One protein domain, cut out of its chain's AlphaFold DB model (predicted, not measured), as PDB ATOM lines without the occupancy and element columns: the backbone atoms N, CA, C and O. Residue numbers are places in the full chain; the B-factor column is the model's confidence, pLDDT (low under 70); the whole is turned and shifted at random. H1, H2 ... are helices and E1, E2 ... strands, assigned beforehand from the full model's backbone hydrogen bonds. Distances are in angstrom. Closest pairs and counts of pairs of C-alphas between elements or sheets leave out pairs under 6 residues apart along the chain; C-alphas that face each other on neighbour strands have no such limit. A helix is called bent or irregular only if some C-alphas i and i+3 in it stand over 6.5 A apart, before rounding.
ATOM      1  N   TYR A 118    -188.693  37.421  37.985       78.44
ATOM      2  CA  TYR A 118    -189.571  38.339  37.298       78.44
ATOM      3  C   TYR A 118    -189.114  38.466  35.859       78.44
ATOM      4  O   TYR A 118    -187.926  38.316  35.558       78.44
ATOM      5  N   LYS A 119    -190.061  38.742  34.975       77.62
ATOM      6  CA  LYS A 119    -189.788  39.066  33.585       77.62
ATOM      7  C   LYS A 119    -189.327  40.520  33.490       77.62
ATOM      8  O   LYS A 119    -189.982  41.419  34.017       77.62
ATOM      9  N   PHE A 120    -188.200  40.742  32.829       76.75
ATOM     10  CA  PHE A 120    -187.666  42.061  32.504       76.75
ATOM     11  C   PHE A 120    -187.613  42.226  30.993       76.75
ATOM     12  O   PHE A 120    -187.297  41.273  30.288       76.75
ATOM     13  N   LEU A 121    -187.907  43.431  30.523       74.50
ATOM     14  CA  LEU A 121    -187.723  43.829  29.139       74.50
ATOM     15  C   LEU A 121    -186.275  44.302  28.979       74.50
ATOM     16  O   LEU A 121    -185.925  45.356  29.511       74.50
ATOM     17  N   ILE A 122    -185.454  43.510  28.290       72.50
ATOM     18  CA  ILE A 122    -184.055  43.837  28.002       72.50
ATOM     19  C   ILE A 122    -183.853  43.813  26.493       72.50
ATOM     20  O   ILE A 122    -184.042  42.771  25.878       72.50
ATOM     21  N   ASN A 123    -183.491  44.942  25.880       65.62
ATOM     22  CA  ASN A 123    -183.260  45.051  24.427       65.62
ATOM     23  C   ASN A 123    -184.424  44.534  23.546       65.62
ATOM     24  O   ASN A 123    -184.207  44.106  22.417       65.62
ATOM     25  N   GLY A 124    -185.660  44.576  24.053       66.38
ATOM     26  CA  GLY A 124    -186.848  44.052  23.363       66.38
ATOM     27  C   GLY A 124    -187.151  42.574  23.637       66.38
ATOM     28  O   GLY A 124    -188.230  42.107  23.286       66.38
ATOM     29  N   GLU A 125    -186.268  41.859  24.332       69.88
ATOM     30  CA  GLU A 125    -186.477  40.475  24.752       69.88
ATOM     31  C   GLU A 125    -186.983  40.397  26.198       69.88
ATOM     32  O   GLU A 125    -186.600  41.181  27.072       69.88
ATOM     33  N   ILE A 126    -187.847  39.417  26.470       76.00
ATOM     34  CA  ILE A 126    -188.377  39.166  27.810       76.00
ATOM     35  C   ILE A 126    -187.491  38.139  28.516       76.00
ATOM     36  O   ILE A 126    -187.488  36.956  28.183       76.00
ATOM     37  N   VAL A 127    -186.773  38.577  29.549       74.31
ATOM     38  CA  VAL A 127    -185.827  37.735  30.288       74.31
ATOM     39  C   VAL A 127    -186.313  37.501  31.718       74.31
ATOM     40  O   VAL A 127    -186.538  38.441  32.480       74.31
ATOM     41  N   THR A 128    -186.430  36.233  32.124       77.94
ATOM     42  CA  THR A 128    -186.914  35.845  33.463       77.94
ATOM     43  C   THR A 128    -185.764  35.700  34.462       77.94
ATOM     44  O   THR A 128    -184.988  34.742  34.402       77.94
ATOM     45  N   ARG A 129    -185.636  36.629  35.418       70.69
ATOM     46  CA  ARG A 129    -184.510  36.687  36.374       70.69
ATOM     47  C   ARG A 129    -184.930  37.219  37.749       70.69
ATOM     48  O   ARG A 129    -185.958  37.871  37.873       70.69
ATOM     49  N   PRO A 130    -184.171  36.950  38.824       70.69
ATOM     50  CA  PRO A 130    -184.505  37.469  40.150       70.69
ATOM     51  C   PRO A 130    -184.333  38.993  40.250       70.69
ATOM     52  O   PRO A 130    -183.358  39.540  39.735       70.69
ATOM     53  N   PHE A 131    -185.220  39.662  40.996       70.25
ATOM     54  CA  PHE A 131    -185.120  41.096  41.314       70.25
ATOM     55  C   PHE A 131    -183.981  41.335  42.326       70.25
ATOM     56  O   PHE A 131    -184.173  41.370  43.545       70.25
ATOM     57  N   ALA A 132    -182.745  41.377  41.835       66.44
ATOM     58  CA  ALA A 132    -181.517  41.534  42.617       66.44
ATOM     59  C   ALA A 132    -180.667  42.690  42.067       66.44
ATOM     60  O   ALA A 132    -181.141  43.446  41.241       66.44
ATOM     61  N   ARG A 133    -179.422  42.875  42.538       66.25
ATOM     62  CA  ARG A 133    -178.528  43.894  41.953       66.25
ATOM     63  C   ARG A 133    -178.531  43.790  40.414       66.25
ATOM     64  O   ARG A 133    -178.463  42.654  39.933       66.25
ATOM     65  N   PRO A 134    -178.604  44.923  39.689       64.19
ATOM     66  CA  PRO A 134    -178.575  44.940  38.231       64.19
ATOM     67  C   PRO A 134    -177.423  44.085  37.693       64.19
ATOM     68  O   PRO A 134    -176.303  44.147  38.202       64.19
ATOM     69  N   SER A 135    -177.699  43.231  36.709       71.94
ATOM     70  CA  SER A 135    -176.635  42.587  35.938       71.94
ATOM     71  C   SER A 135    -175.984  43.616  35.013       71.94
ATOM     72  O   SER A 135    -176.601  44.626  34.694       71.94
ATOM     73  N   LYS A 136    -174.767  43.343  34.524       79.31
ATOM     74  CA  LYS A 136    -174.052  44.240  33.593       79.31
ATOM     75  C   LYS A 136    -174.888  44.636  32.365       79.31
ATOM     76  O   LYS A 136    -174.787  45.763  31.905       79.31
ATOM     77  N   GLU A 137    -175.717  43.718  31.868       73.38
ATOM     78  CA  GLU A 137    -176.670  43.949  30.767       73.38
ATOM     79  C   GLU A 137    -177.726  45.003  31.140       73.38
ATOM     80  O   GLU A 137    -177.919  45.972  30.416       73.38
ATOM     81  N   ILE A 138    -178.340  44.864  32.320       72.88
ATOM     82  CA  ILE A 138    -179.333  45.813  32.838       72.88
ATOM     83  C   ILE A 138    -178.674  47.159  33.148       72.88
ATOM     84  O   ILE A 138    -179.260  48.195  32.877       72.88
ATOM     85  N   GLU A 139    -177.458  47.169  33.701       75.19
ATOM     86  CA  GLU A 139    -176.713  48.410  33.955       75.19
ATOM     87  C   GLU A 139    -176.408  49.167  32.659       75.19
ATOM     88  O   GLU A 139    -176.489  50.395  32.639       75.19
ATOM     89  N   ALA A 140    -176.077  48.450  31.582       80.38
ATOM     90  CA  ALA A 140    -175.852  49.046  30.272       80.38
ATOM     91  C   ALA A 140    -177.139  49.673  29.722       80.38
ATOM     92  O   ALA A 140    -177.129  50.850  29.366       80.38
ATOM     93  N   GLU A 141    -178.255  48.945  29.750       73.12
ATOM     94  CA  GLU A 141    -179.534  49.436  29.229       73.12
ATOM     95  C   GLU A 141    -180.148  50.544  30.098       73.12
ATOM     96  O   GLU A 141    -180.706  51.510  29.584       73.12
ATOM     97  N   MET A 142    -179.990  50.470  31.423       77.94
ATOM     98  CA  MET A 142    -180.325  51.566  32.337       77.94
ATOM     99  C   MET A 142    -179.548  52.831  32.002       77.94
ATOM    100  O   MET A 142    -180.114  53.919  32.000       77.94
ATOM    101  N   LYS A 143    -178.249  52.695  31.723       81.56
ATOM    102  CA  LYS A 143    -177.394  53.828  31.376       81.56
ATOM    103  C   LYS A 143    -177.750  54.402  30.006       81.56
ATOM    104  O   LYS A 143    -177.711  55.616  29.843       81.56
ATOM    105  N   GLU A 144    -178.104  53.547  29.055       81.94
ATOM    106  CA  GLU A 144    -178.514  53.936  27.705       81.94
ATOM    107  C   GLU A 144    -179.875  54.645  27.696       81.94
ATOM    108  O   GLU A 144    -180.014  55.704  27.090       81.94
ATOM    109  N   LYS A 145    -180.861  54.113  28.429       76.38
ATOM    110  CA  LYS A 145    -182.228  54.658  28.502       76.38
ATOM    111  C   LYS A 145    -182.435  55.680  29.630       76.38
ATOM    112  O   LYS A 145    -183.518  56.244  29.756       76.38
ATOM    113  N   GLY A 146    -181.412  55.933  30.448       75.25
ATOM    114  CA  GLY A 146    -181.438  56.915  31.538       75.25
ATOM    115  C   GLY A 146    -182.257  56.503  32.769       75.25
ATOM    116  O   GLY A 146    -182.695  57.369  33.525       75.25
ATOM    117  N   TYR A 147    -182.480  55.205  32.991       77.00
ATOM    118  CA  TYR A 147    -183.245  54.710  34.137       77.00
ATOM    119  C   TYR A 147    -182.379  54.571  35.388       77.00
ATOM    120  O   TYR A 147    -181.286  54.011  35.358       77.00
ATOM    121  N   THR A 148    -182.901  55.030  36.525       72.19
ATOM    122  CA  THR A 148    -182.210  54.944  37.821       72.19
ATOM    123  C   THR A 148    -182.563  53.687  38.614       72.19
ATOM    124  O   THR A 148    -181.824  53.322  39.527       72.19
ATOM    125  N   ASP A 149    -183.674  53.019  38.285       76.69
ATOM    126  CA  ASP A 149    -184.196  51.884  39.045       76.69
ATOM    127  C   ASP A 149    -184.607  50.698  38.154       76.69
ATOM    128  O   ASP A 149    -185.160  50.857  37.070       76.69
ATOM    129  N   GLN A 150    -184.396  49.470  38.646       73.81
ATOM    130  CA  GLN A 150    -184.617  48.225  37.885       73.81
ATOM    131  C   GLN A 150    -186.078  47.888  37.618       73.81
ATOM    132  O   GLN A 150    -186.378  47.234  36.622       73.81
ATOM    133  N   TYR A 151    -186.997  48.348  38.467       73.25
ATOM    134  CA  TYR A 151    -188.425  48.130  38.234       73.25
ATOM    135  C   TYR A 151    -188.917  48.835  36.964       73.25
ATOM    136  O   TYR A 151    -189.935  48.429  36.418       73.25
ATOM    137  N   MET A 152    -188.195  49.847  36.467       74.44
ATOM    138  CA  MET A 152    -188.548  50.548  35.229       74.44
ATOM    139  C   MET A 152    -188.383  49.670  33.979       74.44
ATOM    140  O   MET A 152    -188.961  49.972  32.942       74.44
ATOM    141  N   LEU A 153    -187.636  48.568  34.093       74.25
ATOM    142  CA  LEU A 153    -187.445  47.560  33.047       74.25
ATOM    143  C   LEU A 153    -188.291  46.298  33.291       74.25
ATOM    144  O   LEU A 153    -188.131  45.305  32.588       74.25
ATOM    145  N   LEU A 154    -189.161  46.278  34.305       77.62
ATOM    146  CA  LEU A 154    -190.003  45.116  34.591       77.62
ATOM    147  C   LEU A 154    -191.091  44.978  33.511       77.62
ATOM    148  O   LEU A 154    -191.747  45.955  33.137       77.62
ATOM    149  N   ALA A 155    -191.297  43.757  33.020       76.06
ATOM    150  CA  ALA A 155    -192.361  43.471  32.069       76.06
ATOM    151  C   ALA A 155    -193.742  43.573  32.755       76.06
ATOM    152  O   ALA A 155    -193.861  43.205  33.930       76.06
ATOM    153  N   PRO A 156    -194.797  44.017  32.038       70.50
ATOM    154  CA  PRO A 156    -196.147  44.160  32.596       70.50
ATOM    155  C   PRO A 156    -196.676  42.874  33.243       70.50
ATOM    156  O   PRO A 156    -197.257  42.912  34.320       70.50
ATOM    157  N   GLU A 157    -196.383  41.723  32.639       70.62
ATOM    158  CA  GLU A 157    -196.833  40.400  33.093       70.62
ATOM    159  C   GLU A 157    -196.339  40.017  34.497       70.62
ATOM    160  O   GLU A 157    -196.936  39.191  35.179       70.62
ATOM    161  N   SER A 158    -195.216  40.586  34.939       73.56
ATOM    162  CA  SER A 158    -194.621  40.309  36.254       73.56
ATOM    163  C   SER A 158    -194.886  41.415  37.279       73.56
ATOM    164  O   SER A 158    -194.409  41.326  38.413       73.56
ATOM    165  N   PHE A 159    -195.649  42.448  36.908       76.12
ATOM    166  CA  PHE A 159    -195.902  43.629  37.732       76.12
ATOM    167  C   PHE A 159    -196.703  43.323  39.001       76.12
ATOM    168  O   PHE A 159    -196.294  43.715  40.093       76.12
ATOM    169  N   GLU A 160    -197.800  42.574  38.891       72.88
ATOM    170  CA  GLU A 160    -198.645  42.249  40.048       72.88
ATOM    171  C   GLU A 160    -197.917  41.384  41.080       72.88
ATOM    172  O   GLU A 160    -198.051  41.586  42.289       72.88
ATOM    173  N   GLN A 161    -197.110  40.434  40.601       74.38
ATOM    174  CA  GLN A 161    -196.264  39.605  41.456       74.38
ATOM    175  C   GLN A 161    -195.200  40.461  42.151       74.38
ATOM    176  O   GLN A 161    -194.969  40.303  43.347       74.38
ATOM    177  N   PHE A 162    -194.598  41.413  41.428       78.88
ATOM    178  CA  PHE A 162    -193.601  42.320  41.988       78.88
ATOM    179  C   PHE A 162    -194.192  43.274  43.031       78.88
ATOM    180  O   PHE A 162    -193.549  43.512  44.049       78.88
ATOM    181  N   LEU A 163    -195.407  43.793  42.829       77.19
ATOM    182  CA  LEU A 163    -196.067  44.669  43.802       77.19
ATOM    183  C   LEU A 163    -196.319  43.964  45.140       77.19
ATOM    184  O   LEU A 163    -195.984  44.519  46.187       77.19
ATOM    185  N   LYS A 164    -196.844  42.733  45.107       79.69
ATOM    186  CA  LYS A 164    -197.086  41.927  46.318       79.69
ATOM    187  C   LYS A 164    -195.794  41.690  47.106       79.69
ATOM    188  O   LYS A 164    -195.776  41.800  48.330       79.69
ATOM    189  N   ASP A 165    -194.693  41.438  46.406       74.12
ATOM    190  CA  ASP A 165    -193.376  41.289  47.026       74.12
ATOM    191  C   ASP A 165    -192.798  42.626  47.516       74.12
ATOM    192  O   ASP A 165    -192.211  42.696  48.600       74.12
ATOM    193  N   ALA A 166    -192.969  43.706  46.753       74.06
ATOM    194  CA  ALA A 166    -192.481  45.039  47.092       74.06
ATOM    195  C   ALA A 166    -193.120  45.583  48.380       74.06
ATOM    196  O   ALA A 166    -192.428  46.245  49.155       74.06
ATOM    197  N   GLU A 167    -194.383  45.242  48.663       72.50
ATOM    198  CA  GLU A 167    -195.078  45.558  49.925       72.50
ATOM    199  C   GLU A 167    -194.374  44.983  51.158       72.50
ATOM    200  O   GLU A 167    -194.337  45.616  52.221       72.50
ATOM    201  N   THR A 168    -193.751  43.814  51.011       71.25
ATOM    202  CA  THR A 168    -193.009  43.155  52.092       71.25
ATOM    203  C   THR A 168    -191.569  43.660  52.230       71.25
ATOM    204  O   THR A 168    -190.952  43.484  53.283       71.25
ATOM    205  N   ASN A 169    -191.023  44.325  51.204       70.81
ATOM    206  CA  ASN A 169    -189.626  44.746  51.164       70.81
ATOM    207  C   ASN A 169    -189.458  46.228  51.564       70.81
ATOM    208  O   ASN A 169    -189.865  47.116  50.812       70.81
ATOM    209  N   PRO A 170    -188.780  46.547  52.685       69.62
ATOM    210  CA  PRO A 170    -188.674  47.919  53.192       69.62
ATOM    211  C   PRO A 170    -187.980  48.891  52.228       69.62
ATOM    212  O   PRO A 170    -188.213  50.092  52.316       69.62
ATOM    213  N   LYS A 171    -187.160  48.392  51.292       70.00
ATOM    214  CA  LYS A 171    -186.496  49.226  50.278       70.00
ATOM    215  C   LYS A 171    -187.474  49.782  49.236       70.00
ATOM    216  O   LYS A 171    -187.259  50.884  48.741       70.00
ATOM    217  N   TYR A 172    -188.504  49.014  48.888       69.62
ATOM    218  CA  TYR A 172    -189.460  49.379  47.840       69.62
ATOM    219  C   TYR A 172    -190.787  49.854  48.408       69.62
ATOM    220  O   TYR A 172    -191.459  50.625  47.740       69.62
ATOM    221  N   LYS A 173    -191.103  49.503  49.660       72.31
ATOM    222  CA  LYS A 173    -192.317  49.917  50.368       72.31
ATOM    223  C   LYS A 173    -192.596  51.422  50.308       72.31
ATOM    224  O   LYS A 173    -193.739  51.812  50.122       72.31
ATOM    225  N   SER A 174    -191.568  52.261  50.432       75.00
ATOM    226  CA  SER A 174    -191.700  53.726  50.348       75.00
ATOM    227  C   SER A 174    -191.880  54.264  48.926       75.00
ATOM    228  O   SER A 174    -192.250  55.420  48.771       75.00
ATOM    229  N   ARG A 175    -191.616  53.447  47.901       71.81
ATOM    230  CA  ARG A 175    -191.699  53.803  46.476       71.81
ATOM    231  C   ARG A 175    -192.805  53.048  45.736       71.81
ATOM    232  O   ARG A 175    -192.873  53.120  44.517       71.81
ATOM    233  N   ILE A 176    -193.672  52.313  46.437       75.19
ATOM    234  CA  ILE A 176    -194.763  51.545  45.809       75.19
ATOM    235  C   ILE A 176    -195.691  52.457  45.016       75.19
ATOM    236  O   ILE A 176    -196.094  52.090  43.917       75.19
ATOM    237  N   ASP A 177    -195.993  53.642  45.536       76.31
ATOM    238  CA  ASP A 177    -196.868  54.592  44.851       76.31
ATOM    239  C   ASP A 177    -196.200  55.169  43.597       76.31
ATOM    240  O   ASP A 177    -196.854  55.322  42.570       76.31
ATOM    241  N   GLU A 178    -194.882  55.395  43.629       75.06
ATOM    242  CA  GLU A 178    -194.091  55.795  42.457       75.06
ATOM    243  C   GLU A 178    -194.032  54.676  41.408       75.06
ATOM    244  O   GLU A 178    -194.161  54.936  40.216       75.06
ATOM    245  N   ILE A 179    -193.888  53.422  41.850       73.31
ATOM    246  CA  ILE A 179    -193.894  52.230  40.996       73.31
ATOM    247  C   ILE A 179    -195.272  52.064  40.341       73.31
ATOM    248  O   ILE A 179    -195.359  51.928  39.124       73.31
ATOM    249  N   LYS A 180    -196.358  52.143  41.118       77.50
ATOM    250  CA  LYS A 180    -197.732  52.126  40.595       77.50
ATOM    251  C   LYS A 180    -197.955  53.266  39.610       77.50
ATOM    252  O   LYS A 180    -198.463  53.027  38.523       77.50
ATOM    253  N   ALA A 181    -197.504  54.472  39.946       77.19
ATOM    254  CA  ALA A 181    -197.596  55.628  39.068       77.19
ATOM    255  C   ALA A 181    -196.744  55.484  37.802       77.19
ATOM    256  O   ALA A 181    -197.147  56.009  36.781       77.19
ATOM    257  N   PHE A 182    -195.602  54.790  37.820       70.88
ATOM    258  CA  PHE A 182    -194.782  54.542  36.627       70.88
ATOM    259  C   PHE A 182    -195.483  53.597  35.649       70.88
ATOM    260  O   PHE A 182    -195.556  53.888  34.457       70.88
ATOM    261  N   PHE A 183    -196.051  52.498  36.153       67.81
ATOM    262  CA  PHE A 183    -196.821  51.568  35.326       67.81
ATOM    263  C   PHE A 183    -198.181  52.141  34.907       67.81
ATOM    264  O   PHE A 183    -198.652  51.801  33.830       67.81
ATOM    265  N   ALA A 184    -198.753  53.063  35.688       70.62
ATOM    266  CA  ALA A 184    -199.936  53.841  35.312       70.62
ATOM    267  C   ALA A 184    -199.627  55.047  34.399       70.62
ATOM    268  O   ALA A 184    -200.517  55.522  33.710       70.62
ATOM    269  N   LYS A 185    -198.384  55.560  34.397       58.19
ATOM    270  CA  LYS A 185    -197.874  56.611  33.490       58.19
ATOM    271  C   LYS A 185    -197.347  56.058  32.176       58.19
ATOM    272  O   LYS A 185    -196.960  56.853  31.314       58.19
ATOM    273  N   LYS A 186    -197.333  54.734  31.985       50.75
ATOM    274  CA  LYS A 186    -197.410  54.246  30.612       50.75
ATOM    275  C   LYS A 186    -198.630  54.935  30.002       50.75
ATOM    276  O   LYS A 186    -199.656  54.998  30.675       50.75
TER     277      LYS A 186
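Overview. This is residues 118 to 186 of the 263 residues of an uncharacterized protein of Vibrio parahaemolyticus (UniProt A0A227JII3). A strand hairpin, E1 and E2, and the helices H1, H3, H4 and H5 stand round a short helix, H2, in the middle. E1 runs from H3 at its first residue toward H1 at its last; H3 and H5 lie side by side, running opposite ways, with short H4 at the turn between them, and H1 stands on the other side of H2 from these helices. The printed part has 69 residues, with two named strands and five named helices in the order E1 E2 H1 H2 H3 H4 H5; the sheet, E1 - E2, is antiparallel and the class is mixed, helices and strands. The whole is compact, with a radius of gyration of the C-alphas of 11.5 A, and its rounded outline spans 27 by 21 by 21 A.

Along the chain. E1, residues 118 to 122, begins with C-alpha 118 at (-189.571, 38.339, 37.298), and E2, residues 125 to 130, is 15.8 A long. H1, residues 136 to 145, is 14.2 A long. H2, residues 150 to 153, is 5.6 A long. H3, residues 156 to 168, is 19.8 A long and irregular: C-alphas 157 and 160 are 7.4 A apart. H4 holds residues 170 to 173. H5, residues 176 to 184, is 11.9 A long and ends with C-alpha 184 at (-199.936, 53.841, 35.312).

Arrangement. The hairpin E1 and E2 is antiparallel, with 139 degrees between directions; N 120 and O 127, 2.9 A apart, and N 127 and O 120, 2.8 A apart, are within hydrogen-bond range. The closest C-alphas of E1 and H2 are those of Leu 121 and Leu 153, 5.4 A apart. Those of E1 and H3 are Tyr 118 and Ser 158, at 5.5 A, and those of E1 and H1 are Ile 122 and Ile 138, at 7.0 A. H2 is close to but not clearly touching H1, where the closest C-alphas, of Ile 138 and Gln 150, are 7.7 A apart. H2 is also close to but not clearly touching H5, where those of Tyr 151 and Ile 179 are 7.4 A apart. H3 and H5 touch at a shallow tilt of 11 degrees, opposite ways; the closest C-alphas are those of Ala 166 and Ile 176, 7.0 A apart. H3, with residues 166 to 167 alone, only just touches H4, with 3 pairs of C-alphas within 8 A and only at the corner; the closest are those of Glu 167 and Lys 173, 5.2 A apart. H4 and H5 meet only through their link. H1 is apart from H3, H4 and H5. In H1 and H5 every O i to N i+4 pair is within hydrogen-bond range, in H3 6 of 9 are, and H2 and H4 are too short for such a pair.

Size, cuts and confidence. The two C-alphas farthest apart are those of Glu 144 and Thr 168, at 30.3 A. The printed part has no cut, and the links between successive elements are tight. The mean pLDDT of the printed part is 73.2, and it is under 70 at residues 123 to 125, 132 to 134, 170, 172, 183 and 185 to 186.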